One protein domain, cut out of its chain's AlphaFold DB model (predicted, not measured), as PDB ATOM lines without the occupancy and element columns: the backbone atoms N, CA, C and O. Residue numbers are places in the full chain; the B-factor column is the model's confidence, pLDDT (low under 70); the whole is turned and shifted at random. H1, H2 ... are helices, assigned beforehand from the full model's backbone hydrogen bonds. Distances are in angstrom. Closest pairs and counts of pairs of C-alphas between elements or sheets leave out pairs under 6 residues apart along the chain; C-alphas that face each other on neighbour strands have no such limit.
ATOM      1  N   SER A  47      17.793 -25.311 -45.338       92.00
ATOM      2  CA  SER A  47      16.466 -24.722 -45.085       92.00
ATOM      3  C   SER A  47      16.082 -24.630 -43.601       92.00
ATOM      4  O   SER A  47      14.942 -24.274 -43.289       92.00
ATOM      5  N   ASP A  48      16.980 -24.984 -42.678       91.94
ATOM      6  CA  ASP A  48      16.707 -24.929 -41.243       91.94
ATOM      7  C   ASP A  48      16.390 -23.494 -40.776       91.94
ATOM      8  O   ASP A  48      16.886 -22.482 -41.282       91.94
ATOM      9  N   SER A  49      15.539 -23.390 -39.758       92.81
ATOM     10  CA  SER A  49      15.177 -22.109 -39.142       92.81
ATOM     11  C   SER A  49      16.370 -21.366 -38.522       92.81
ATOM     12  O   SER A  49      16.352 -20.135 -38.441       92.81
ATOM     13  N   GLY A  50      17.397 -22.105 -38.096       93.12
ATOM     14  CA  GLY A  50      18.543 -21.669 -37.316       93.12
ATOM     15  C   GLY A  50      18.248 -21.504 -35.825       93.12
ATOM     16  O   GLY A  50      19.121 -21.003 -35.118       93.12
ATOM     17  N   VAL A  51      17.044 -21.861 -35.357       95.44
ATOM     18  CA  VAL A  51      16.588 -21.714 -33.958       95.44
ATOM     19  C   VAL A  51      17.397 -22.584 -32.996       95.44
ATOM     20  O   VAL A  51      17.577 -22.212 -31.838       95.44
ATOM     21  N   TYR A  52      17.924 -23.704 -33.480       94.44
ATOM     22  CA  TYR A  52      18.963 -24.459 -32.796       94.44
ATOM     23  C   TYR A  52      20.292 -24.230 -33.510       94.44
ATOM     24  O   TYR A  52      20.345 -24.078 -34.729       94.44
ATOM     25  N   ASP A  53      21.377 -24.162 -32.747       93.25
ATOM     26  CA  ASP A  53      22.715 -24.132 -33.328       93.25
ATOM     27  C   ASP A  53      23.214 -25.552 -33.681       93.25
ATOM     28  O   ASP A  53      22.611 -26.539 -33.255       93.25
ATOM     29  N   PRO A  54      24.354 -25.696 -34.389       91.69
ATOM     30  CA  PRO A  54      24.913 -27.012 -34.728       91.69
ATOM     31  C   PRO A  54      25.292 -27.897 -33.527       91.69
ATOM     32  O   PRO A  54      25.679 -29.048 -33.705       91.69
ATOM     33  N   LYS A  55      25.240 -27.369 -32.296       93.69
ATOM     34  CA  LYS A  55      25.460 -28.107 -31.043       93.69
ATOM     35  C   LYS A  55      24.142 -28.446 -30.334       93.69
ATOM     36  O   LYS A  55      24.178 -28.931 -29.206       93.69
ATOM     37  N   GLY A  56      22.997 -28.155 -30.950       94.00
ATOM     38  CA  GLY A  56      21.666 -28.389 -30.395       94.00
ATOM     39  C   GLY A  56      21.238 -27.391 -29.321       94.00
ATOM     40  O   GLY A  56      20.290 -27.657 -28.586       94.00
ATOM     41  N   ARG A  57      21.906 -26.239 -29.198       95.62
ATOM     42  CA  ARG A  57      21.525 -25.204 -28.230       95.62
ATOM     43  C   ARG A  57      20.404 -24.349 -28.804       95.62
ATOM     44  O   ARG A  57      20.542 -23.820 -29.903       95.62
ATOM     45  N   PHE A  58      19.328 -24.185 -28.040       95.56
ATOM     46  CA  PHE A  58      18.247 -23.264 -28.385       95.56
ATOM     47  C   PHE A  58      18.757 -21.816 -28.377       95.56
ATOM     48  O   PHE A  58      19.433 -21.398 -27.435       95.56
ATOM     49  N   LEU A  59      18.424 -21.062 -29.423       97.06
ATOM     50  CA  LEU A  59      18.770 -19.655 -29.607       97.06
ATOM     51  C   LEU A  59      17.489 -18.805 -29.531       97.06
ATOM     52  O   LEU A  59      16.850 -18.575 -30.563       97.06
ATOM     53  N   PRO A  60      17.112 -18.302 -28.335       97.31
ATOM     54  CA  PRO A  60      15.866 -17.563 -28.144       97.31
ATOM     55  C   PRO A  60      15.733 -16.362 -29.080       97.31
ATOM     56  O   PRO A  60      14.657 -16.096 -29.594       97.31
ATOM     57  N   GLN A  61      16.835 -15.663 -29.364       97.75
ATOM     58  CA  GLN A  61      16.822 -14.472 -30.214       97.75
ATOM     59  C   GLN A  61      16.328 -14.788 -31.631       97.75
ATOM     60  O   GLN A  61      15.487 -14.069 -32.157       97.75
ATOM     61  N   LYS A  62      16.780 -15.903 -32.216       96.62
ATOM     62  CA  LYS A  62      16.351 -16.330 -33.555       96.62
ATOM     63  C   LYS A  62      14.909 -16.825 -33.578       96.62
ATOM     64  O   LYS A  62      14.211 -16.637 -34.570       96.62
ATOM     65  N   PHE A  63      14.465 -17.457 -32.493       96.44
ATOM     66  CA  PHE A  63      13.067 -17.848 -32.332       96.44
ATOM     67  C   PHE A  63      12.149 -16.618 -32.297       96.44
ATOM     68  O   PHE A  63      11.176 -16.549 -33.044       96.44
ATOM     69  N   GLU A  64      12.507 -15.609 -31.501       97.00
ATOM     70  CA  GLU A  64      11.777 -14.342 -31.424       97.00
ATOM     71  C   GLU A  64      11.775 -13.592 -32.760       97.00
ATOM     72  O   GLU A  64      10.749 -13.062 -33.176       97.00
ATOM     73  N   GLU A  65      12.906 -13.556 -33.468       96.62
ATOM     74  CA  GLU A  65      12.991 -12.965 -34.809       96.62
ATOM     75  C   GLU A  65      12.061 -13.665 -35.807       96.62
ATOM     76  O   GLU A  65      11.394 -12.994 -36.595       96.62
ATOM     77  N   LEU A  66      11.961 -14.996 -35.751       96.81
ATOM     78  CA  LEU A  66      11.074 -15.776 -36.611       96.81
ATOM     79  C   LEU A  66       9.606 -15.397 -36.382       96.81
ATOM     80  O   LEU A  66       8.904 -15.089 -37.347       96.81
ATOM     81  N   PHE A  67       9.152 -15.340 -35.128       97.06
ATOM     82  CA  PHE A  67       7.778 -14.930 -34.819       97.06
ATOM     83  C   PHE A  67       7.528 -13.461 -35.164       97.06
ATOM     84  O   PHE A  67       6.534 -13.156 -35.812       97.06
ATOM     85  N   LYS A  68       8.459 -12.550 -34.860       97.06
ATOM     86  CA  LYS A  68       8.347 -11.139 -35.274       97.06
ATOM     87  C   LYS A  68       8.246 -10.961 -36.789       97.06
ATOM     88  O   LYS A  68       7.621 -10.007 -37.239       97.06
ATOM     89  N   THR A  69       8.872 -11.847 -37.563       97.06
ATOM     90  CA  THR A  69       8.887 -11.762 -39.029       97.06
ATOM     91  C   THR A  69       7.622 -12.336 -39.657       97.06
ATOM     92  O   THR A  69       7.106 -11.759 -40.611       97.06
ATOM     93  N   TYR A  70       7.128 -13.472 -39.155       97.62
ATOM     94  CA  TYR A  70       6.081 -14.241 -39.837       97.62
ATOM     95  C   TYR A  70       4.737 -14.294 -39.101       97.62
ATOM     96  O   TYR A  70       3.736 -14.618 -39.732       97.62
ATOM     97  N   ALA A  71       4.675 -13.983 -37.804       97.50
ATOM     98  CA  ALA A  71       3.450 -14.051 -37.007       97.50
ATOM     99  C   ALA A  71       2.668 -12.725 -37.097       97.50
ATOM    100  O   ALA A  71       2.714 -11.878 -36.204       97.50
ATOM    101  N   ILE A  72       1.981 -12.519 -38.224       97.12
ATOM    102  CA  ILE A  72       1.306 -11.265 -38.583       97.12
ATOM    103  C   ILE A  72      -0.057 -11.149 -37.895       97.12
ATOM    104  O   ILE A  72      -0.410 -10.080 -37.397       97.12
ATOM    105  N   LEU A  73      -0.838 -12.232 -37.862       97.12
ATOM    106  CA  LEU A  73      -2.191 -12.220 -37.297       97.12
ATOM    107  C   LEU A  73      -2.200 -12.316 -35.773       97.12
ATOM    108  O   LEU A  73      -3.046 -11.698 -35.125       97.12
ATOM    109  N   ARG A  74      -1.287 -13.099 -35.194       96.94
ATOM    110  CA  ARG A  74      -1.102 -13.193 -33.743       96.94
ATOM    111  C   ARG A  74       0.385 -13.297 -33.424       96.94
ATOM    112  O   ARG A  74       1.041 -14.146 -34.008       96.94
ATOM    113  N   PRO A  75       0.907 -12.539 -32.449       94.00
ATOM    114  CA  PRO A  75       2.341 -12.523 -32.155       94.00
ATOM    115  C   PRO A  75       2.887 -13.854 -31.607       94.00
ATOM    116  O   PRO A  75       4.095 -14.053 -31.588       94.00
ATOM    117  N   ASP A  76       2.017 -14.758 -31.154       95.06
ATOM    118  CA  ASP A  76       2.358 -16.015 -30.480       95.06
ATOM    119  C   ASP A  76       1.995 -17.274 -31.292       95.06
ATOM    120  O   ASP A  76       2.112 -18.389 -30.784       95.06
ATOM    121  N   ALA A  77       1.524 -17.131 -32.537       95.81
ATOM    122  CA  ALA A  77       1.206 -18.270 -33.396       95.81
ATOM    123  C   ALA A  77       1.323 -17.946 -34.883       95.81
ATOM    124  O   ALA A  77       1.027 -16.841 -35.320       95.81
ATOM    125  N   LEU A  78       1.660 -18.973 -35.661       96.62
ATOM    126  CA  LEU A  78       1.622 -18.931 -37.116       96.62
ATOM    127  C   LEU A  78       0.363 -19.640 -37.608       96.62
ATOM    128  O   LEU A  78       0.100 -20.794 -37.263       96.62
ATOM    129  N   THR A  79      -0.402 -18.974 -38.460       97.75
ATOM    130  CA  THR A  79      -1.373 -19.650 -39.318       97.75
ATOM    131  C   THR A  79      -0.666 -20.534 -40.340       97.75
ATOM    132  O   THR A  79       0.520 -20.374 -40.623       97.75
ATOM    133  N   LEU A  80      -1.410 -21.452 -40.962       96.62
ATOM    134  CA  LEU A  80      -0.877 -22.291 -42.039       96.62
ATOM    135  C   LEU A  80      -0.270 -21.457 -43.183       96.62
ATOM    136  O   LEU A  80       0.765 -21.826 -43.731       96.62
ATOM    137  N   ALA A  81      -0.893 -20.325 -43.526       97.75
ATOM    138  CA  ALA A  81      -0.404 -19.431 -44.572       97.75
ATOM    139  C   ALA A  81       0.919 -18.752 -44.181       97.75
ATOM    140  O   ALA A  81       1.847 -18.718 -44.985       97.75
ATOM    141  N   GLU A  82       1.031 -18.270 -42.942       98.06
ATOM    142  CA  GLU A  82       2.260 -17.667 -42.406       98.06
ATOM    143  C   GLU A  82       3.387 -18.697 -42.275       98.06
ATOM    144  O   GLU A  82       4.526 -18.426 -42.653       98.06
ATOM    145  N   MET A  83       3.066 -19.916 -41.831       96.06
ATOM    146  CA  MET A  83       4.012 -21.030 -41.790       96.06
ATOM    147  C   MET A  83       4.499 -21.395 -43.198       96.06
ATOM    148  O   MET A  83       5.696 -21.573 -43.401       96.06
ATOM    149  N   HIS A  84       3.610 -21.470 -44.195       96.31
ATOM    150  CA  HIS A  84       4.022 -21.697 -45.581       96.31
ATOM    151  C   HIS A  84       4.896 -20.559 -46.112       96.31
ATOM    152  O   HIS A  84       5.920 -20.837 -46.730       96.31
ATOM    153  N   ALA A  85       4.546 -19.297 -45.847       96.62
ATOM    154  CA  ALA A  85       5.365 -18.152 -46.242       96.62
ATOM    155  C   ALA A  85       6.778 -18.231 -45.642       96.62
ATOM    156  O   ALA A  85       7.762 -18.018 -46.352       96.62
ATOM    157  N   MET A  86       6.887 -18.624 -44.370       96.12
ATOM    158  CA  MET A  86       8.164 -18.882 -43.705       96.12
ATOM    159  C   MET A  86       8.951 -20.010 -44.379       96.12
ATOM    160  O   MET A  86      10.126 -19.826 -44.696       96.12
ATOM    161  N   LEU A  87       8.319 -21.164 -44.620       94.62
ATOM    162  CA  LEU A  87       8.965 -22.313 -45.259       94.62
ATOM    163  C   LEU A  87       9.456 -21.974 -46.670       94.62
ATOM    164  O   LEU A  87      10.573 -22.336 -47.024       94.62
ATOM    165  N   PHE A  88       8.668 -21.244 -47.464       95.38
ATOM    166  CA  PHE A  88       9.081 -20.808 -48.800       95.38
ATOM    167  C   PHE A  88      10.240 -19.813 -48.758       95.38
ATOM    168  O   PHE A  88      11.166 -19.946 -49.553       95.38
ATOM    169  N   ALA A  89      10.208 -18.844 -47.840       95.44
ATOM    170  CA  ALA A  89      11.257 -17.836 -47.711       95.44
ATOM    171  C   ALA A  89      12.595 -18.418 -47.228       95.44
ATOM    172  O   ALA A  89      13.647 -17.897 -47.583       95.44
ATOM    173  N   LYS A  90      12.558 -19.490 -46.427       93.75
ATOM    174  CA  LYS A  90      13.748 -20.191 -45.922       93.75
ATOM    175  C   LYS A  90      14.179 -21.383 -46.774       93.75
ATOM    176  O   LYS A  90      15.167 -22.021 -46.440       93.75
ATOM    177  N   ARG A  91      13.452 -21.712 -47.844       93.62
ATOM    178  CA  ARG A  91      13.760 -22.881 -48.668       93.62
ATOM    179  C   ARG A  91      15.095 -22.698 -49.380       93.62
ATOM    180  O   ARG A  91      15.239 -21.801 -50.206       93.62
ATOM    181  N   ASP A  92      16.001 -23.622 -49.118       93.62
ATOM    182  CA  ASP A  92      17.245 -23.792 -49.850       93.62
ATOM    183  C   ASP A  92      17.109 -24.976 -50.814       93.62
ATOM    184  O   ASP A  92      16.532 -26.010 -50.470       93.62
ATOM    185  N   LEU A  93      17.573 -24.786 -52.045       90.56
ATOM    186  CA  LEU A  93      17.512 -25.778 -53.118       90.56
ATOM    187  C   LEU A  93      18.898 -26.319 -53.483       90.56
ATOM    188  O   LEU A  93      18.985 -27.148 -54.388       90.56
ATOM    189  N   ASP A  94      19.960 -25.852 -52.822       91.44
ATOM    190  CA  ASP A  94      21.299 -26.398 -53.011       91.44
ATOM    191  C   ASP A  94      21.360 -27.836 -52.461       91.44
ATOM    192  O   ASP A  94      21.202 -28.047 -51.259       91.44
TER     193      ASP A  94
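This is residues 47 to 94 of the 98 residues of an uncharacterized protein of Aegilops tauschii subsp. strangulata (UniProt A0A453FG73). Two short helices, H1 and then H2, make a flat V, meeting where H1 ends and H2 begins, with a loop joining them there. The unnamed first stretch, residues 47 to 59, loops at the open end of the V, where the last residues also lie. The printed part has 48 residues, is all helix with no named strand, and has 21 residues, under half, in named elements. It is only just compact, close to loose, with a radius of gyration of the C-alphas of 11.4 A, and spans 32 by 27 by 13 A.

After residues 47 to 59 comes H1, residues 60 to 70. H2, residues 80 to 89, touches H1; their closest C-alphas, those of Tyr 70 and Glu 82, are 5.7 A apart. Their lines are only just about perpendicular, at 71 degrees. In H1 and H2 every O i to N i+4 pair is within hydrogen-bond range.

H1 begins at C-alpha 60 (15.866, -17.563, -28.144) and is 15.6 A long from first to last C-alpha. H2, 14.1 A long, ends at C-alpha 89 (11.257, -17.836, -47.711).

The C-alphas of Lys 55 and Leu 73, the two farthest apart, are 32.5 A apart. The link from H1 to H2 is short, the printed part has no cut, and no printed residue is under 70 in pLDDT.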